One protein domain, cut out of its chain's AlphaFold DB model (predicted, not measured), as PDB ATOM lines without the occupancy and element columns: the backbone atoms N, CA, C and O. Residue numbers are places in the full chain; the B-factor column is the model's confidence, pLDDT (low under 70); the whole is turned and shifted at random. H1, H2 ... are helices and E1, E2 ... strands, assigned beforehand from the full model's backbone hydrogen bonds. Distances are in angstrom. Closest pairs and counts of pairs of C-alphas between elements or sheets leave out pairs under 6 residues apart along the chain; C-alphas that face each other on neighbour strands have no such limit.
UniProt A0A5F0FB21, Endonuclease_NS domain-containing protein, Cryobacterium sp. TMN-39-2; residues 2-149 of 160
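AT A GLANCE: This is residues 2 to 149 of the 160 residues of the protein "Endonuclease_NS domain-containing protein" of Cryobacterium sp. TMN-39-2 (UniProt A0A5F0FB21). A twisted sheet of four strands forms a long slab, with H1 lying lengthwise over one face and the short helices H4 and H5 over the other. The long hairpin of E2 and E3 reaches to one end of the long axis, while H3 lies well away from the sheet at the other end, and residues 141 to 142 pair with the edge strand E4. The printed part has 148 residues, with five named helices and four named strands in the order H1 E1 E2 E3 H2 H3 E4 H4 H5. The sheet's order is E1 E2 E3 E4, antiparallel throughout, and the class is mixed, helices and strands. The whole is elongated, spanning 60 by 37 by 26 A, and only just compact, close to loose, with a radius of gyration of the C-alphas of 17.7 A.

IN THESE COORDINATES: H1, residues 2 to 15, begins at C-alpha 2 (66.415, 72.954, 74.552) and is 20.4 A long. E1 is residues 20 to 27, 21.8 A; E2 is residues 43 to 54, 34.6 A; E3 is residues 57 to 68, 36.8 A, beginning at C-alpha 57 (47.429, 67.856, 49.538). H2 is residues 70 to 73, H3 residues 81 to 87, E4 residues 98 to 102 and H4 residues 104 to 111. H5, residues 116 to 120, ends at C-alpha 120 (44.742, 68.143, 65.938).

HOW THE PARTS SIT: E1, E2 and E3 form a meander, each strand the antiparallel neighbour of the one before. N 23 and O 47 are 2.9 A apart between E1 and E2, N 52 and O 59 2.8 A between E2 and E3, and N 100 and O 66 2.8 A between E3 and E4. H1 and H4 lie on opposite faces, giving three layers, helices on both faces of a sheet. H1 is over E2 and E3 at a height of 9.7 A and runs along the strands, at 6 degrees to E3 on the local plane; C-alphas 9 and 48 are its closest to E2, 7.6 A. H4 has a height of 8.9 A, and C-alphas 104 and 64 are its closest to E3, 5.0 A. H5, on the same face, touches H4, closest at C-alphas 119 and 104, 5.0 A. H2 and H3 are not on the sheet, and are apart from each other. Every O i to N i+4 pair is within hydrogen-bond range in H3, H4 and H5; H1 has 8 of 10, and H2 is too short for such a pair.

THE WHOLE: The C-alphas farthest apart, of Gly 56 and Asp 80, are 60.4 A apart. The printed part has no cut; the link E1 to E2 is long, with 15 residues. Mean pLDDT of the printed part is 76.1; 61 residues are under 70, among them 2 to 14, 72 to 97 and 125 to 139.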
ATOM      1  N   TRP A   2      67.358  71.917  75.023       62.09
ATOM      2  CA  TRP A   2      66.415  72.954  74.552       62.09
ATOM      3  C   TRP A   2      66.935  73.868  73.432       62.09
ATOM      4  O   TRP A   2      66.184  74.239  72.526       62.09
ATOM      5  N   LEU A   3      68.230  74.203  73.490       62.53
ATOM      6  CA  LEU A   3      68.952  74.904  72.422       62.53
ATOM      7  C   LEU A   3      69.192  73.990  71.207       62.53
ATOM      8  O   LEU A   3      69.100  74.425  70.067       62.53
ATOM      9  N   GLY A   4      69.451  72.702  71.453       61.19
ATOM     10  CA  GLY A   4      69.655  71.708  70.399       61.19
ATOM     11  C   GLY A   4      68.375  71.425  69.615       61.19
ATOM     12  O   GLY A   4      68.437  71.310  68.394       61.19
ATOM     13  N   LEU A   5      67.223  71.356  70.297       65.12
ATOM     14  CA  LEU A   5      65.902  71.068  69.725       65.12
ATOM     15  C   LEU A   5      65.580  71.994  68.552       65.12
ATOM     16  O   LEU A   5      65.078  71.559  67.521       65.12
ATOM     17  N   GLU A   6      65.933  73.266  68.695       62.25
ATOM     18  CA  GLU A   6      65.806  74.261  67.638       62.25
ATOM     19  C   GLU A   6      66.653  73.891  66.414       62.25
ATOM     20  O   GLU A   6      66.157  73.907  65.293       62.25
ATOM     21  N   GLY A   7      67.891  73.438  66.621       61.56
ATOM     22  CA  GLY A   7      68.755  72.928  65.558       61.56
ATOM     23  C   GLY A   7      68.200  71.686  64.852       61.56
ATOM     24  O   GLY A   7      68.317  71.588  63.630       61.56
ATOM     25  N   HIS A   8      67.554  70.767  65.574       65.06
ATOM     26  CA  HIS A   8      66.964  69.560  64.982       65.06
ATOM     27  C   HIS A   8      65.688  69.862  64.195       65.06
ATOM     28  O   HIS A   8      65.575  69.455  63.041       65.06
ATOM     29  N   VAL A   9      64.791  70.679  64.753       65.38
ATOM     30  CA  VAL A   9      63.602  71.177  64.046       65.38
ATOM     31  C   VAL A   9      64.008  71.955  62.789       65.38
ATOM     32  O   VAL A   9      63.451  71.725  61.719       65.38
ATOM     33  N   LEU A  10      65.033  72.811  62.864       66.25
ATOM     34  CA  LEU A  10      65.554  73.550  61.705       66.25
ATOM     35  C   LEU A  10      66.290  72.660  60.692       66.25
ATOM     36  O   LEU A  10      66.345  72.995  59.508       66.25
ATOM     37  N   THR A  11      66.897  71.556  61.125       68.19
ATOM     38  CA  THR A  11      67.504  70.572  60.213       68.19
ATOM     39  C   THR A  11      66.418  69.822  59.460       68.19
ATOM     40  O   THR A  11      66.455  69.791  58.236       68.19
ATOM     41  N   TYR A  12      65.400  69.324  60.161       66.88
ATOM     42  CA  TYR A  12      64.226  68.718  59.538       66.88
ATOM     43  C   TYR A  12      63.523  69.694  58.577       66.88
ATOM     44  O   TYR A  12      63.164  69.303  57.465       66.88
ATOM     45  N   ALA A  13      63.404  70.974  58.956       66.75
ATOM     46  CA  ALA A  13      62.879  72.035  58.096       66.75
ATOM     47  C   ALA A  13      63.643  72.138  56.777       66.75
ATOM     48  O   ALA A  13      63.046  72.136  55.706       66.75
ATOM     49  N   ARG A  14      64.975  72.219  56.866       65.38
ATOM     50  CA  ARG A  14      65.862  72.366  55.709       65.38
ATOM     51  C   ARG A  14      65.840  71.137  54.814       65.38
ATOM     52  O   ARG A  14      65.742  71.292  53.605       65.38
ATOM     53  N   THR A  15      65.890  69.945  55.402       71.19
ATOM     54  CA  THR A  15      65.863  68.677  54.660       71.19
ATOM     55  C   THR A  15      64.573  68.498  53.858       71.19
ATOM     56  O   THR A  15      64.611  67.895  52.793       71.19
ATOM     57  N   ASN A  16      63.451  69.039  54.340       66.19
ATOM     58  CA  ASN A  16      62.137  68.885  53.710       66.19
ATOM     59  C   ASN A  16      61.612  70.170  53.044       66.19
ATOM     60  O   ASN A  16      60.442  70.226  52.685       66.19
ATOM     61  N   GLU A  17      62.439  71.217  52.925       69.69
ATOM     62  CA  GLU A  17      62.043  72.552  52.432       69.69
ATOM     63  C   GLU A  17      60.809  73.152  53.144       69.69
ATOM     64  O   GLU A  17      60.094  74.012  52.621       69.69
ATOM     65  N   ASN A  18      60.573  72.732  54.388       73.00
ATOM     66  CA  ASN A  18      59.431  73.156  55.179       73.00
ATOM     67  C   ASN A  18      59.672  74.546  55.775       73.00
ATOM     68  O   ASN A  18      60.709  74.827  56.383       73.00
ATOM     69  N   ARG A  19      58.655  75.408  55.699       80.56
ATOM     70  CA  ARG A  19      58.591  76.616  56.531       80.56
ATOM     71  C   ARG A  19      58.049  76.230  57.902       80.56
ATOM     72  O   ARG A  19      56.933  75.723  57.994       80.56
ATOM     73  N   ILE A  20      58.829  76.480  58.951       84.25
ATOM     74  CA  ILE A  20      58.448  76.156  60.331       84.25
ATOM     75  C   ILE A  20      58.178  77.435  61.114       84.25
ATOM     76  O   ILE A  20      58.979  78.369  61.090       84.25
ATOM     77  N   SER A  21      57.060  77.451  61.834       89.31
ATOM     78  CA  SER A  21      56.775  78.436  62.878       89.31
ATOM     79  C   SER A  21      57.033  77.806  64.242       89.31
ATOM     80  O   SER A  21      56.526  76.722  64.526       89.31
ATOM     81  N   VAL A  22      57.819  78.476  65.086       89.62
ATOM     82  CA  VAL A  22      58.098  78.023  66.454       89.62
ATOM     83  C   VAL A  22      57.555  79.048  67.436       89.62
ATOM     84  O   VAL A  22      57.952  80.210  67.423       89.62
ATOM     85  N   PHE A  23      56.661  78.602  68.311       91.38
ATOM     86  CA  PHE A  23      56.107  79.412  69.385       91.38
ATOM     87  C   PHE A  23      56.752  78.993  70.703       91.38
ATOM     88  O   PHE A  23      56.625  77.835  71.105       91.38
ATOM     89  N   THR A  24      57.379  79.931  71.409       91.50
ATOM     90  CA  THR A  24      58.002  79.692  72.718       91.50
ATOM     91  C   THR A  24      57.418  80.628  73.768       91.50
ATOM     92  O   THR A  24      57.163  81.795  73.473       91.50
ATOM     93  N   ALA A  25      57.176  80.126  74.976       93.25
ATOM     94  CA  ALA A  25      56.728  80.927  76.119       93.25
ATOM     95  C   ALA A  25      57.007  80.186  77.437       93.25
ATOM     96  O   ALA A  25      57.168  78.963  77.410       93.25
ATOM     97  N   PRO A  26      57.039  80.880  78.585       93.31
ATOM     98  CA  PRO A  26      56.936  80.216  79.880       93.31
ATOM     99  C   PRO A  26      55.568  79.540  80.061       93.31
ATOM    100  O   PRO A  26      54.583  79.909  79.413       93.31
ATOM    101  N   VAL A  27      55.519  78.566  80.964       92.12
ATOM    102  CA  VAL A  27      54.288  78.100  81.610       92.12
ATOM    103  C   VAL A  27      54.224  78.821  82.952       92.12
ATOM    104  O   VAL A  27      55.151  78.690  83.740       92.12
ATOM    105  N   LEU A  28      53.181  79.625  83.161       90.56
ATOM    106  CA  LEU A  28      53.024  80.429  84.374       90.56
ATOM    107  C   LEU A  28      52.193  79.650  85.391       90.56
ATOM    108  O   LEU A  28      51.031  79.342  85.116       90.56
ATOM    109  N   ALA A  29      52.782  79.347  86.541       86.81
ATOM    110  CA  ALA A  29      52.124  78.691  87.663       86.81
ATOM    111  C   ALA A  29      51.875  79.694  88.796       86.81
ATOM    112  O   ALA A  29      52.623  80.654  88.974       86.81
ATOM    113  N   ILE A  30      50.821  79.478  89.586       87.31
ATOM    114  CA  ILE A  30      50.565  80.325  90.762       87.31
ATOM    115  C   ILE A  30      51.596  80.067  91.870       87.31
ATOM    116  O   ILE A  30      51.848  80.935  92.701       87.31
ATOM    117  N   GLU A  31      52.223  78.893  91.840       85.50
ATOM    118  CA  GLU A  31      53.300  78.468  92.727       85.50
ATOM    119  C   GLU A  31      54.697  78.887  92.236       85.50
ATOM    120  O   GLU A  31      55.682  78.559  92.898       85.50
ATOM    121  N   ASP A  32      54.809  79.600  91.104       87.12
ATOM    122  CA  ASP A  32      56.105  80.079  90.612       87.12
ATOM    123  C   ASP A  32      56.783  80.960  91.682       87.12
ATOM    124  O   ASP A  32      56.177  81.923  92.174       87.12
ATOM    125  N   PRO A  33      58.048  80.678  92.052       86.38
ATOM    126  CA  PRO A  33      58.729  81.425  93.094       86.38
ATOM    127  C   PRO A  33      58.910  82.886  92.683       86.38
ATOM    128  O   PRO A  33      59.261  83.200  91.545       86.38
ATOM    129  N   VAL A  34      58.697  83.802  93.622       85.75
ATOM    130  CA  VAL A  34      58.805  85.238  93.359       85.75
ATOM    131  C   VAL A  34      60.222  85.706  93.645       85.75
ATOM    132  O   VAL A  34      60.692  85.637  94.772       85.75
ATOM    133  N   TYR A  35      60.875  86.280  92.642       80.38
ATOM    134  CA  TYR A  35      62.155  86.955  92.795       80.38
ATOM    135  C   TYR A  35      61.998  88.442  92.489       80.38
ATOM    136  O   TYR A  35      61.568  88.830  91.399       80.38
ATOM    137  N   ARG A  36      62.324  89.297  93.468       83.06
ATOM    138  CA  ARG A  36      62.214  90.770  93.361       83.06
ATOM    139  C   ARG A  36      60.843  91.246  92.852       83.06
ATOM    140  O   ARG A  36      60.752  92.148  92.023       83.06
ATOM    141  N   GLY A  37      59.774  90.618  93.341       84.12
ATOM    142  CA  GLY A  37      58.395  90.953  92.974       84.12
ATOM    143  C   GLY A  37      57.930  90.413  91.617       84.12
ATOM    144  O   GLY A  37      56.830  90.751  91.192       84.12
ATOM    145  N   THR A  38      58.730  89.584  90.938       85.62
ATOM    146  CA  THR A  38      58.365  88.928  89.670       85.62
ATOM    147  C   THR A  38      58.351  87.411  89.852       85.62
ATOM    148  O   THR A  38      59.321  86.858  90.359       85.62
ATOM    149  N   GLY A  39      57.279  86.733  89.431       88.12
ATOM    150  CA  GLY A  39      57.243  85.266  89.400       88.12
ATOM    151  C   GLY A  39      58.262  84.726  88.396       88.12
ATOM    152  O   GLY A  39      58.286  85.173  87.248       88.12
ATOM    153  N   LEU A  40      59.123  83.811  88.837       88.56
ATOM    154  CA  LEU A  40      60.104  83.121  88.010       88.56
ATOM    155  C   LEU A  40      59.504  81.804  87.511       88.56
ATOM    156  O   LEU A  40      59.379  80.870  88.301       88.56
ATOM    157  N   PRO A  41      59.182  81.688  86.211       90.19
ATOM    158  CA  PRO A  41      58.584  80.474  85.679       90.19
ATOM    159  C   PRO A  41      59.504  79.274  85.859       90.19
ATOM    160  O   PRO A  41      60.671  79.318  85.457       90.19
ATOM    161  N   GLN A  42      58.986  78.180  86.410       87.81
ATOM    162  CA  GLN A  42      59.761  76.940  86.554       87.81
ATOM    163  C   GLN A  42      59.678  76.031  85.324       87.81
ATOM    164  O   GLN A  42      60.358  75.009  85.250       87.81
ATOM    165  N   SER A  43      58.847  76.375  84.343       90.31
ATOM    166  CA  SER A  43      58.666  75.582  83.131       90.31
ATOM    167  C   SER A  43      58.515  76.456  81.892       90.31
ATOM    168  O   SER A  43      58.000  77.572  81.935       90.31
ATOM    169  N   PHE A  44      58.942  75.921  80.752       92.25
ATOM    170  CA  PHE A  44      58.843  76.575  79.448       92.25
ATOM    171  C   PHE A  44      58.265  75.623  78.420       92.25
ATOM    172  O   PHE A  44      58.483  74.419  78.487       92.25
ATOM    173  N   ARG A  45      57.566  76.165  77.425       93.31
ATOM    174  CA  ARG A  45      57.011  75.391  76.316       93.31
ATOM    175  C   ARG A  45      57.536  75.869  74.971       93.31
ATOM    176  O   ARG A  45      57.762  77.063  74.765       93.31
ATOM    177  N   LYS A  46      57.651  74.931  74.035       93.25
ATOM    178  CA  LYS A  46      57.882  75.159  72.605       93.25
ATOM    179  C   LYS A  46      56.830  74.375  71.833       93.25
ATOM    180  O   LYS A  46      56.559  73.224  72.151       93.25
ATOM    181  N   ILE A  47      56.251  75.003  70.819       93.06
ATOM    182  CA  ILE A  47      55.413  74.327  69.829       93.06
ATOM    183  C   ILE A  47      55.995  74.648  68.463       93.06
ATOM    184  O   ILE A  47      56.062  75.821  68.087       93.06
ATOM    185  N   ALA A  48      56.437  73.623  67.746       91.44
ATOM    186  CA  ALA A  48      56.844  73.739  66.352       91.44
ATOM    187  C   ALA A  48      55.667  73.330  65.466       91.44
ATOM    188  O   ALA A  48      55.027  72.320  65.744       91.44
ATOM    189  N   ALA A  49      55.386  74.096  64.415       91.62
ATOM    190  CA  ALA A  49      54.332  73.811  63.449       91.62
ATOM    191  C   ALA A  49      54.843  74.020  62.021       91.62
ATOM    192  O   ALA A  49      55.553  74.992  61.742       91.62
ATOM    193  N   TRP A  50      54.488  73.109  61.121       90.31
ATOM    194  CA  TRP A  50      54.919  73.111  59.725       90.31
ATOM    195  C   TRP A  50      53.894  72.408  58.840       90.31
ATOM    196  O   TRP A  50      53.021  71.689  59.316       90.31
ATOM    197  N   THR A  51      53.996  72.605  57.532       89.00
ATOM    198  CA  THR A  51      53.163  71.898  56.556       89.00
ATOM    199  C   THR A  51      53.988  70.872  55.799       89.00
ATOM    200  O   THR A  51      55.109  71.181  55.411       89.00
ATOM    201  N   THR A  52      53.420  69.701  55.535       83.12
ATOM    202  CA  THR A  52      53.961  68.690  54.615       83.12
ATOM    203  C   THR A  52      53.007  68.475  53.435       83.12
ATOM    204  O   THR A  52      51.873  68.962  53.454       83.12
ATOM    205  N   THR A  53      53.444  67.751  52.405       82.69
ATOM    206  CA  THR A  53      52.588  67.326  51.288       82.69
ATOM    207  C   THR A  53      52.323  65.829  51.386       82.69
ATOM    208  O   THR A  53      53.252  65.028  51.334       82.69
ATOM    209  N   MET A  54      51.054  65.439  51.480       78.19
ATOM    210  CA  MET A  54      50.621  64.042  51.512       78.19
ATOM    211  C   MET A  54      49.537  63.834  50.458       78.19
ATOM    212  O   MET A  54      48.549  64.565  50.429       78.19
ATOM    213  N   ASN A  55      49.724  62.860  49.564       83.44
ATOM    214  CA  ASN A  55      48.788  62.559  48.470       83.44
ATOM    215  C   ASN A  55      48.399  63.799  47.630       83.44
ATOM    216  O   ASN A  55      47.247  63.966  47.242       83.44
ATOM    217  N   GLY A  56      49.358  64.703  47.391       84.50
ATOM    218  CA  GLY A  56      49.140  65.945  46.638       84.50
ATOM    219  C   GLY A  56      48.400  67.055  47.397       84.50
ATOM    220  O   GLY A  56      48.143  68.102  46.813       84.50
ATOM    221  N   SER A  57      48.079  66.858  48.679       85.81
ATOM    222  CA  SER A  57      47.429  67.856  49.538       85.81
ATOM    223  C   SER A  57      48.372  68.362  50.628       85.81
ATOM    224  O   SER A  57      49.194  67.611  51.154       85.81
ATOM    225  N   THR A  58      48.241  69.639  50.989       88.06
ATOM    226  CA  THR A  58      48.978  70.239  52.108       88.06
ATOM    227  C   THR A  58      48.370  69.799  53.438       88.06
ATOM    228  O   THR A  58      47.170  69.957  53.653       88.06
ATOM    229  N   VAL A  59      49.200  69.281  54.342       89.06
ATOM    230  CA  VAL A  59      48.795  68.788  55.665       89.06
ATOM    231  C   VAL A  59      49.591  69.513  56.745       89.06
ATOM    232  O   VAL A  59      50.818  69.572  56.673       89.06
ATOM    233  N   LEU A  60      48.903  70.063  57.748       90.50
ATOM    234  CA  LEU A  60      49.535  70.675  58.919       90.50
ATOM    235  C   LEU A  60      50.063  69.591  59.867       90.50
ATOM    236  O   LEU A  60      49.406  68.573  60.091       90.50
ATOM    237  N   ARG A  61      51.243  69.834  60.432       90.25
ATOM    238  CA  ARG A  61      51.885  69.026  61.466       90.25
ATOM    239  C   ARG A  61      52.428  69.923  62.569       90.25
ATOM    240  O   ARG A  61      52.825  71.064  62.309       90.25
ATOM    241  N   SER A  62      52.487  69.398  63.782       92.06
ATOM    242  CA  SER A  62      53.072  70.099  64.920       92.06
ATOM    243  C   SER A  62      53.660  69.156  65.957       92.06
ATOM    244  O   SER A  62      53.331  67.980  65.996       92.06
ATOM    245  N   ALA A  63      54.549  69.680  66.794       91.19
ATOM    246  CA  ALA A  63      55.140  68.962  67.918       91.19
ATOM    247  C   ALA A  63      55.234  69.881  69.141       91.19
ATOM    248  O   ALA A  63      55.675  71.034  69.027       91.19
ATOM    249  N   GLY A  64      54.813  69.367  70.298       91.56
ATOM    250  CA  GLY A  64      54.848  70.053  71.586       91.56
ATOM    251  C   GLY A  64      56.018  69.610  72.460       91.56
ATOM    252  O   GLY A  64      56.343  68.427  72.539       91.56
ATOM    253  N   PHE A  65      56.637  70.567  73.150       90.44
ATOM    254  CA  PHE A  65      57.722  70.315  74.093       90.44
ATOM    255  C   PHE A  65      57.553  71.150  75.356       90.44
ATOM    256  O   PHE A  65      57.197  72.330  75.273       90.44
ATOM    257  N   VAL A  66      57.882  70.560  76.501       91.06
ATOM    258  CA  VAL A  66      57.981  71.241  77.795       91.06
ATOM    259  C   VAL A  66      59.377  71.026  78.360       91.06
ATOM    260  O   VAL A  66      59.906  69.922  78.325       91.06
ATOM    261  N   LEU A  67      59.982  72.090  78.867       89.75
ATOM    262  CA  LEU A  67      61.198  72.044  79.659       89.75
ATOM    263  C   LEU A  67      60.839  72.349  81.107       89.75
ATOM    264  O   LEU A  67      60.220  73.377  81.373       89.75
ATOM    265  N   ASP A  68      61.254  71.464  82.003       86.56
ATOM    266  CA  ASP A  68      61.185  71.646  83.447       86.56
ATOM    267  C   ASP A  68      62.553  72.112  83.956       86.56
ATOM    268  O   ASP A  68      63.575  71.452  83.714       86.56
ATOM    269  N   GLN A  69      62.554  73.270  84.621       82.94
ATOM    270  CA  GLN A  69      63.725  73.820  85.295       82.94
ATOM    271  C   GLN A  69      63.593  73.907  86.824       82.94
ATOM    272  O   GLN A  69      64.400  74.554  87.496       82.94
ATOM    273  N   SER A  70      62.565  73.281  87.399       78.44
ATOM    274  CA  SER A  70      62.399  73.232  88.852       78.44
ATOM    275  C   SER A  70      63.616  72.648  89.592       78.44
ATOM    276  O   SER A  70      63.960  73.219  90.629       78.44
ATOM    277  N   PRO A  71      64.359  71.637  89.074       73.38
ATOM    278  CA  PRO A  71      65.548  71.134  89.765       73.38
ATOM    279  C   PRO A  71      66.659  72.181  89.914       73.38
ATOM    280  O   PRO A  71      67.341  72.192  90.931       73.38
ATOM    281  N   GLN A  72      66.822  73.111  88.961       69.31
ATOM    282  CA  GLN A  72      67.840  74.166  89.092       69.31
ATOM    283  C   GLN A  72      67.479  75.223  90.136       69.31
ATOM    284  O   GLN A  72      68.357  75.960  90.576       69.31
ATOM    285  N   LEU A  73      66.199  75.340  90.489       69.44
ATOM    286  CA  LEU A  73      65.699  76.355  91.412       69.44
ATOM    287  C   LEU A  73      65.493  75.813  92.832       69.44
ATOM    288  O   LEU A  73      65.356  76.613  93.752       69.44
ATOM    289  N   ALA A  74      65.482  74.489  93.017       67.19
ATOM    290  CA  ALA A  74      65.153  73.841  94.287       67.19
ATOM    291  C   ALA A  74      66.099  74.219  95.442       67.19
ATOM    292  O   ALA A  74      65.640  74.394  96.568       67.19
ATOM    293  N   ASP A  75      67.390  74.404  95.149       62.84
ATOM    294  CA  ASP A  75      68.423  74.719  96.146       62.84
ATOM    295  C   ASP A  75      68.803  76.213  96.181       62.84
ATOM    296  O   ASP A  75      69.731  76.615  96.890       62.84
ATOM    297  N   ILE A  76      68.114  77.061  95.405       64.94
ATOM    298  CA  ILE A  76      68.397  78.498  95.367       64.94
ATOM    299  C   ILE A  76      67.537  79.204  96.405       64.94
ATOM    300  O   ILE A  76      66.332  79.363  96.229       64.94
ATOM    301  N   ASP A  77      68.181  79.716  97.453       65.88
ATOM    302  CA  ASP A  77      67.570  80.731  98.305       65.88
ATOM    303  C   ASP A  77      67.443  82.041  97.508       65.88
ATOM    304  O   ASP A  77      68.401  82.813  97.358       65.88
ATOM    305  N   LEU A  78      66.263  82.242  96.922       68.44
ATOM    306  CA  LEU A  78      65.926  83.410  96.108       68.44
ATOM    307  C   LEU A  78      65.746  84.682  96.951       68.44
ATOM    308  O   LEU A  78      65.695  85.772  96.370       68.44
ATOM    309  N   ASP A  79      65.720  84.560  98.281       61.38
ATOM    310  CA  ASP A  79      65.460  85.669  99.189       61.38
ATOM    311  C   ASP A  79      66.743  86.412  99.600       61.38
ATOM    312  O   ASP A  79      66.657  87.611  99.853       61.38
ATOM    313  N   ASP A  80      67.940  85.792  99.568       58.16
ATOM    314  CA  ASP A  80      69.208  86.535  99.761       58.16
ATOM    315  C   ASP A  80      70.498  85.850  99.242       58.16
ATOM    316  O   ASP A  80      71.240  86.438  98.442       58.16
ATOM    317  N   ALA A  81      70.818  84.627  99.685       55.50
ATOM    318  CA  ALA A  81      72.139  84.018  99.447       55.50
ATOM    319  C   ALA A  81      72.305  83.419  98.034       55.50
ATOM    320  O   ALA A  81      73.336  83.622  97.385       55.50
ATOM    321  N   GLY A  82      71.278  82.735  97.524       55.88
ATOM    322  CA  GLY A  82      71.257  82.167  96.174       55.88
ATOM    323  C   GLY A  82      71.146  83.239  95.087       55.88
ATOM    324  O   GLY A  82      71.804  83.150  94.047       55.88
ATOM    325  N   GLY A  83      70.419  84.326  95.370       56.81
ATOM    326  CA  GLY A  83      70.389  85.520  94.521       56.81
ATOM    327  C   GLY A  83      71.763  86.184  94.358       56.81
ATOM    328  O   GLY A  83      72.080  86.671  93.273       56.81
ATOM    329  N   ARG A  84      72.614  86.172  95.398       54.59
ATOM    330  CA  ARG A  84      73.989  86.710  95.350       54.59
ATOM    331  C   ARG A  84      74.937  85.829  94.529       54.59
ATOM    332  O   ARG A  84      75.689  86.357  93.718       54.59
ATOM    333  N   ALA A  85      74.856  84.506  94.679       54.38
ATOM    334  CA  ALA A  85      75.672  83.554  93.916       54.38
ATOM    335  C   ALA A  85      75.404  83.621  92.396       54.38
ATOM    336  O   ALA A  85      76.339  83.555  91.595       54.38
ATOM    337  N   LEU A  86      74.141  83.851  91.999       55.50
ATOM    338  CA  LEU A  86      73.757  84.086  90.599       55.50
ATOM    339  C   LEU A  86      74.340  85.400  90.037       55.50
ATOM    340  O   LEU A  86      74.632  85.485  88.846       55.50
ATOM    341  N   ILE A  87      74.532  86.415  90.890       57.12
ATOM    342  CA  ILE A  87      75.123  87.717  90.533       57.12
ATOM    343  C   ILE A  87      76.654  87.626  90.414       57.12
ATOM    344  O   ILE A  87      77.220  88.197  89.484       57.12
ATOM    345  N   ASP A  88      77.316  86.876  91.300       57.62
ATOM    346  CA  ASP A  88      78.783  86.728  91.333       57.62
ATOM    347  C   ASP A  88      79.321  85.721  90.294       57.62
ATOM    348  O   ASP A  88      80.506  85.384  90.289       57.62
ATOM    349  N   GLY A  89      78.462  85.223  89.398       54.09
ATOM    350  CA  GLY A  89      78.857  84.314  88.320       54.09
ATOM    351  C   GLY A  89      79.241  82.914  88.798       54.09
ATOM    352  O   GLY A  89      79.875  82.173  88.046       54.09
ATOM    353  N   THR A  90      78.845  82.540  90.018       53.47
ATOM    354  CA  THR A  90      79.005  81.183  90.556       53.47
ATOM    355  C   THR A  90      77.626  80.528  90.633       53.47
ATOM    356  O   THR A  90      77.051  80.435  91.719       53.47
ATOM    357  N   PRO A  91      77.031  80.140  89.486       53.75
ATOM    358  CA  PRO A  91      75.735  79.488  89.500       53.75
ATOM    359  C   PRO A  91      75.831  78.175  90.294       53.75
ATOM    360  O   PRO A  91      76.867  77.500  90.232       53.75
ATOM    361  N   PRO A  92      74.776  77.801  91.036       52.97
ATOM    362  CA  PRO A  92      74.708  76.488  91.661       52.97
ATOM    363  C   PRO A  92      74.853  75.386  90.597       52.97
ATOM    364  O   PRO A  92      74.598  75.638  89.411       52.97
ATOM    365  N   PRO A  93      75.276  74.169  90.989       55.31
ATOM    366  CA  PRO A  93      75.347  73.038  90.076       55.31
ATOM    367  C   PRO A  93      74.011  72.881  89.348       55.31
ATOM    368  O   PRO A  93      72.968  72.726  89.976       55.31
ATOM    369  N   LEU A  94      74.033  72.978  88.019       50.31
ATOM    370  CA  LEU A  94      72.831  72.775  87.225       50.31
ATOM    371  C   LEU A  94      72.565  71.273  87.166       50.31
ATOM    372  O   LEU A  94      73.269  70.551  86.455       50.31
ATOM    373  N   ASP A  95      71.530  70.819  87.861       54.97
ATOM    374  CA  ASP A  95      70.901  69.547  87.520       54.97
ATOM    375  C   ASP A  95      70.442  69.579  86.049       54.97
ATOM    376  O   ASP A  95      70.208  70.658  85.483       54.97
ATOM    377  N   PRO A  96      70.343  68.426  85.366       62.66
ATOM    378  CA  PRO A  96      69.953  68.409  83.966       62.66
ATOM    379  C   PRO A  96      68.535  68.969  83.808       62.66
ATOM    380  O   PRO A  96      67.585  68.479  84.416       62.66
ATOM    381  N   TYR A  97      68.384  69.988  82.955       66.06
ATOM    382  CA  TYR A  97      67.069  70.404  82.469       66.06
ATOM    383  C   TYR A  97      66.366  69.191  81.883       66.06
ATOM    384  O   TYR A  97      66.892  68.559  80.960       66.06
ATOM    385  N   ARG A  98      65.162  68.901  82.366       78.25
ATOM    386  CA  ARG A  98      64.376  67.805  81.814       78.25
ATOM    387  C   ARG A  98      63.535  68.354  80.681       78.25
ATOM    388  O   ARG A  98      62.706  69.240  80.876       78.25
ATOM    389  N   THR A  99      63.816  67.898  79.466       83.31
ATOM    390  CA  THR A  99      63.019  68.252  78.287       83.31
ATOM    391  C   THR A  99      62.112  67.085  77.968       83.31
ATOM    392  O   THR A  99      62.564  65.951  77.870       83.31
ATOM    393  N   TYR A 100      60.841  67.375  77.772       84.31
ATOM    394  CA  TYR A 100      59.813  66.412  77.446       84.31
ATOM    395  C   TYR A 100      59.235  66.770  76.089       84.31
ATOM    396  O   TYR A 100      58.921  67.936  75.834       84.31
ATOM    397  N   GLN A 101      59.065  65.774  75.228       88.06
ATOM    398  CA  GLN A 101      58.085  65.880  74.159       88.06
ATOM    399  C   GLN A 101      56.730  65.499  74.751       88.06
ATOM    400  O   GLN A 101      56.612  64.476  75.430       88.06
ATOM    401  N   VAL A 102      55.730  66.347  74.543       88.81
ATOM    402  CA  VAL A 102      54.425  66.225  75.201       88.81
ATOM    403  C   VAL A 102      53.299  66.416  74.189       88.81
ATOM    404  O   VAL A 102      53.482  67.166  73.223       88.81
ATOM    405  N   PRO A 103      52.122  65.815  74.419       91.25
ATOM    406  CA  PRO A 103      50.930  66.141  73.649       91.25
ATOM    407  C   PRO A 103      50.597  67.639  73.747       91.25
ATOM    408  O   PRO A 103      50.536  68.205  74.841       91.25
ATOM    409  N   ILE A 104      50.312  68.298  72.624       92.56
ATOM    410  CA  ILE A 104      49.978  69.735  72.586       92.56
ATOM    411  C   ILE A 104      48.693  70.037  73.368       92.56
ATOM    412  O   ILE A 104      48.560  71.116  73.947       92.56
ATOM    413  N   VAL A 105      47.772  69.078  73.457       91.69
ATOM    414  CA  VAL A 105      46.586  69.183  74.320       91.69
ATOM    415  C   VAL A 105      46.953  69.345  75.803       91.69
ATOM    416  O   VAL A 105      46.264  70.069  76.516       91.69
ATOM    417  N   ASP A 106      48.071  68.782  76.266       90.75
ATOM    418  CA  ASP A 106      48.518  68.970  77.652       90.75
ATOM    419  C   ASP A 106      49.123  70.363  77.839       90.75
ATOM    420  O   ASP A 106      48.906  70.995  78.868       90.75
ATOM    421  N   ILE A 107      49.786  70.909  76.813       91.88
ATOM    422  CA  ILE A 107      50.214  72.317  76.811       91.88
ATOM    423  C   ILE A 107      48.993  73.248  76.852       91.88
ATOM    424  O   ILE A 107      49.026  74.269  77.539       91.88
ATOM    425  N   ALA A 108      47.904  72.906  76.154       92.31
ATOM    426  CA  ALA A 108      46.661  73.678  76.195       92.31
ATOM    427  C   ALA A 108      46.073  73.710  77.613       92.31
ATOM    428  O   ALA A 108      45.733  74.785  78.105       92.31
ATOM    429  N   VAL A 109      46.042  72.563  78.300       90.75
ATOM    430  CA  VAL A 109      45.609  72.467  79.704       90.75
ATOM    431  C   VAL A 109      46.530  73.269  80.627       90.75
ATOM    432  O   VAL A 109      46.040  74.075  81.412       90.75
ATOM    433  N   LEU A 110      47.853  73.109  80.502       88.81
ATOM    434  CA  LEU A 110      48.840  73.803  81.340       88.81
ATOM    435  C   LEU A 110      48.787  75.328  81.218       88.81
ATOM    436  O   LEU A 110      49.124  76.033  82.162       88.81
ATOM    437  N   THR A 111      48.442  75.841  80.039       90.25
ATOM    438  CA  THR A 111      48.536  77.278  79.738       90.25
ATOM    439  C   THR A 111      47.182  77.978  79.662       90.25
ATOM    440  O   THR A 111      47.141  79.207  79.606       90.25
ATOM    441  N   GLY A 112      46.079  77.228  79.597       90.81
ATOM    442  CA  GLY A 112      44.742  77.760  79.324       90.81
ATOM    443  C   GLY A 112      44.578  78.352  77.916       90.81
ATOM    444  O   GLY A 112      43.567  78.996  77.634       90.81
ATOM    445  N   LEU A 113      45.559  78.174  77.023       93.31
ATOM    446  CA  LEU A 113      45.510  78.695  75.658       93.31
ATOM    447  C   LEU A 113      44.654  77.798  74.760       93.31
ATOM    448  O   LEU A 113      44.728  76.572  74.820       93.31
ATOM    449  N   ASN A 114      43.910  78.414  73.839       94.56
ATOM    450  CA  ASN A 114      43.257  77.672  72.767       94.56
ATOM    451  C   ASN A 114      44.301  77.243  71.722       94.56
ATOM    452  O   ASN A 114      44.761  78.056  70.919       94.56
ATOM    453  N   LEU A 115      44.666  75.961  71.750       93.81
ATOM    454  CA  LEU A 115      45.632  75.344  70.839       93.81
ATOM    455  C   LEU A 115      45.005  74.232  69.985       93.81
ATOM    456  O   LEU A 115      45.737  73.402  69.454       93.81
ATOM    457  N   THR A 116      43.675  74.203  69.835       92.62
ATOM    458  CA  THR A 116      42.941  73.087  69.206       92.62
ATOM    459  C   THR A 116      43.501  72.702  67.836       92.62
ATOM    460  O   THR A 116      43.826  71.542  67.620       92.62
ATOM    461  N   VAL A 117      43.729  73.679  66.951       94.00
ATOM    462  CA  VAL A 117      44.256  73.432  65.593       94.00
ATOM    463  C   VAL A 117      45.648  72.784  65.613       94.00
ATOM    464  O   VAL A 117      45.958  71.943  64.776       94.00
ATOM    465  N   LEU A 118      46.501  73.161  66.571       93.75
ATOM    466  CA  LEU A 118      47.840  72.582  66.714       93.75
ATOM    467  C   LEU A 118      47.790  71.220  67.416       93.75
ATOM    468  O   LEU A 118      48.615  70.358  67.140       93.75
ATOM    469  N   ALA A 119      46.827  71.001  68.308       92.00
ATOM    470  CA  ALA A 119      46.622  69.702  68.938       92.00
ATOM    471  C   ALA A 119      46.120  68.652  67.932       92.00
ATOM    472  O   ALA A 119      46.597  67.522  67.951       92.00
ATOM    473  N   GLU A 120      45.224  69.024  67.016       91.38
ATOM    474  CA  GLU A 120      44.742  68.143  65.938       91.38
ATOM    475  C   GLU A 120      45.848  67.750  64.944       91.38
ATOM    476  O   GLU A 120      45.788  66.688  64.326       91.38
ATOM    477  N   ALA A 121      46.869  68.597  64.798       91.38
ATOM    478  CA  ALA A 121      48.008  68.375  63.913       91.38
ATOM    479  C   ALA A 121      49.226  67.736  64.613       91.38
ATOM    480  O   ALA A 121      50.271  67.560  63.978       91.38
ATOM    481  N   ASP A 122      49.123  67.406  65.903       90.75
ATOM    482  CA  ASP A 122      50.242  66.922  66.711       90.75
ATOM    483  C   ASP A 122      50.771  65.559  66.231       90.75
ATOM    484  O   ASP A 122      50.020  64.599  66.067       90.75
ATOM    485  N   VAL A 123      52.083  65.448  66.036       88.69
ATOM    486  CA  VAL A 123      52.760  64.200  65.647       88.69
ATOM    487  C   VAL A 123      52.824  63.186  66.784       88.69
ATOM    488  O   VAL A 123      52.966  61.993  66.520       88.69
ATOM    489  N   LEU A 124      52.706  63.639  68.037       82.12
ATOM    490  CA  LEU A 124      52.622  62.754  69.200       82.12
ATOM    491  C   LEU A 124      51.177  62.314  69.489       82.12
ATOM    492  O   LEU A 124      50.970  61.646  70.496       82.12
ATOM    493  N   ALA A 125      50.215  62.701  68.631       66.06
ATOM    494  CA  ALA A 125      48.765  62.563  68.787       66.06
ATOM    495  C   ALA A 125      48.336  61.549  69.860       66.06
ATOM    496  O   ALA A 125      48.592  60.348  69.716       66.06
ATOM    497  N   PRO A 126      47.616  61.973  70.912       53.34
ATOM    498  CA  PRO A 126      46.953  61.001  71.749       53.34
ATOM    499  C   PRO A 126      45.837  60.379  70.908       53.34
ATOM    500  O   PRO A 126      44.937  61.078  70.441       53.34
ATOM    501  N   LEU A 127      45.833  59.055  70.768       45.28
ATOM    502  CA  LEU A 127      44.554  58.366  70.647       45.28
ATOM    503  C   LEU A 127      43.776  58.755  71.911       45.28
ATOM    504  O   LEU A 127      44.094  58.283  73.003       45.28
ATOM    505  N   LEU A 128      42.820  59.683  71.774       46.41
ATOM    506  CA  LEU A 128      41.986  60.223  72.859       46.41
ATOM    507  C   LEU A 128      41.404  59.110  73.753       46.41
ATOM    508  O   LEU A 128      41.188  59.330  74.937       46.41
ATOM    509  N   THR A 129      41.257  57.900  73.212       41.34
ATOM    510  CA  THR A 129      40.803  56.673  73.876       41.34
ATOM    511  C   THR A 129      41.659  56.204  75.066       41.34
ATOM    512  O   THR A 129      41.151  55.456  75.889       41.34
ATOM    513  N   ILE A 130      42.933  56.603  75.197       42.94
ATOM    514  CA  ILE A 130      43.820  56.137  76.294       42.94
ATOM    515  C   ILE A 130      43.725  57.040  77.548       42.94
ATOM    516  O   ILE A 130      44.233  56.695  78.609       42.94
ATOM    517  N   ARG A 131      43.077  58.210  77.453       47.53
ATOM    518  CA  ARG A 131      43.217  59.295  78.446       47.53
ATOM    519  C   ARG A 131      42.291  59.245  79.664       47.53
ATOM    520  O   ARG A 131      42.524  60.033  80.573       47.53
ATOM    521  N   ASP A 132      41.291  58.368  79.713       48.75
ATOM    522  CA  ASP A 132      40.299  58.411  80.802       48.75
ATOM    523  C   ASP A 132      40.832  57.915  82.167       48.75
ATOM    524  O   ASP A 132      40.252  58.268  83.190       48.75
ATOM    525  N   ASP A 133      41.971  57.207  82.213       42.59
ATOM    526  CA  ASP A 133      42.507  56.606  83.455       42.59
ATOM    527  C   ASP A 133      43.919  57.089  83.869       42.59
ATOM    528  O   ASP A 133      44.393  56.757  84.955       42.59
ATOM    529  N   ALA A 134      44.594  57.883  83.032       46.06
ATOM    530  CA  ALA A 134      46.010  58.238  83.167       46.06
ATOM    531  C   ALA A 134      46.204  59.725  83.514       46.06
ATOM    532  O   ALA A 134      45.648  60.608  82.854       46.06
ATOM    533  N   GLY A 135      47.028  60.042  84.515       53.75
ATOM    534  CA  GLY A 135      47.356  61.432  84.849       53.75
ATOM    535  C   GLY A 135      47.988  62.183  83.663       53.75
ATOM    536  O   GLY A 135      48.717  61.600  82.864       53.75
ATOM    537  N   HIS A 136      47.782  63.506  83.567       60.66
ATOM    538  CA  HIS A 136      48.218  64.368  82.443       60.66
ATOM    539  C   HIS A 136      49.711  64.286  82.046       60.66
ATOM    540  O   HIS A 136      50.096  64.808  81.004       60.66
ATOM    541  N   ARG A 137      50.564  63.674  82.874       65.06
ATOM    542  CA  ARG A 137      52.010  63.522  82.640       65.06
ATOM    543  C   ARG A 137      52.431  62.129  82.167       65.06
ATOM    544  O   ARG A 137      53.586  61.957  81.801       65.06
ATOM    545  N   GLU A 138      51.534  61.146  82.125       63.72
ATOM    546  CA  GLU A 138      51.884  59.765  81.741       63.72
ATOM    547  C   GLU A 138      52.283  59.623  80.264       63.72
ATOM    548  O   GLU A 138      52.992  58.690  79.897       63.72
ATOM    549  N   LEU A 139      51.881  60.576  79.417       68.12
ATOM    550  CA  LEU A 139      52.229  60.616  77.991       68.12
ATOM    551  C   LEU A 139      53.471  61.469  77.687       68.12
ATOM    552  O   LEU A 139      53.818  61.654  76.520       68.12
ATOM    553  N   TRP A 140      54.124  62.028  78.707       82.69
ATOM    554  CA  TRP A 140      55.300  62.868  78.517       82.69
ATOM    555  C   TRP A 140      56.518  61.985  78.292       82.69
ATOM    556  O   TRP A 140      56.915  61.211  79.159       82.69
ATOM    557  N   VAL A 141      57.135  62.120  77.123       78.19
ATOM    558  CA  VAL A 141      58.341  61.369  76.783       78.19
ATOM    559  C   VAL A 141      59.536  62.245  77.109       78.19
ATOM    560  O   VAL A 141      59.801  63.209  76.383       78.19
ATOM    561  N   GLU A 142      60.246  61.923  78.193       80.44
ATOM    562  CA  GLU A 142      61.536  62.551  78.482       80.44
ATOM    563  C   GLU A 142      62.469  62.326  77.295       80.44
ATOM    564  O   GLU A 142      62.585  61.220  76.776       80.44
ATOM    565  N   GLN A 143      63.077  63.407  76.833       77.69
ATOM    566  CA  GLN A 143      64.013  63.420  75.727       77.69
ATOM    567  C   GLN A 143      65.391  63.584  76.350       77.69
ATOM    568  O   GLN A 143      65.720  64.719  76.659       77.69
ATOM    569  N   PRO A 144      66.174  62.526  76.602       64.25
ATOM    570  CA  PRO A 144      67.557  62.654  77.061       64.25
ATOM    571  C   PRO A 144      68.508  63.060  75.924       64.25
ATOM    572  O   PRO A 144      69.517  63.719  76.165       64.25
ATOM    573  N   GLU A 145      68.174  62.701  74.681       69.75
ATOM    574  CA  GLU A 145      68.992  62.920  73.488       69.75
ATOM    575  C   GLU A 145      68.147  63.458  72.331       69.75
ATOM    576  O   GLU A 145      66.966  63.151  72.180       69.75
ATOM    577  N   ILE A 146      68.757  64.260  71.458       65.94
ATOM    578  CA  ILE A 146      68.002  64.937  70.397       65.94
ATOM    579  C   ILE A 146      67.515  64.012  69.278       65.94
ATOM    580  O   ILE A 146      66.552  64.330  68.585       65.94
ATOM    581  N   SER A 147      68.182  62.875  69.091       65.19
ATOM    582  CA  SER A 147      67.829  61.864  68.092       65.19
ATOM    583  C   SER A 147      66.510  61.153  68.382       65.19
ATOM    584  O   SER A 147      65.987  60.478  67.501       65.19
ATOM    585  N   GLU A 148      65.983  61.281  69.599       69.94
ATOM    586  CA  GLU A 148      64.754  60.613  70.040       69.94
ATOM    587  C   GLU A 148      63.495  61.467  69.808       69.94
ATOM    588  O   GLU A 148      62.367  60.983  69.971       69.94
ATOM    589  N   VAL A 149      63.681  62.716  69.356       74.19
ATOM    590  CA  VAL A 149      62.598  63.646  69.035       74.19
ATOM    591  C   VAL A 149      61.802  63.126  67.844       74.19
ATOM    592  O   VAL A 149      62.334  62.890  66.759       74.19
TER     593      VAL A 149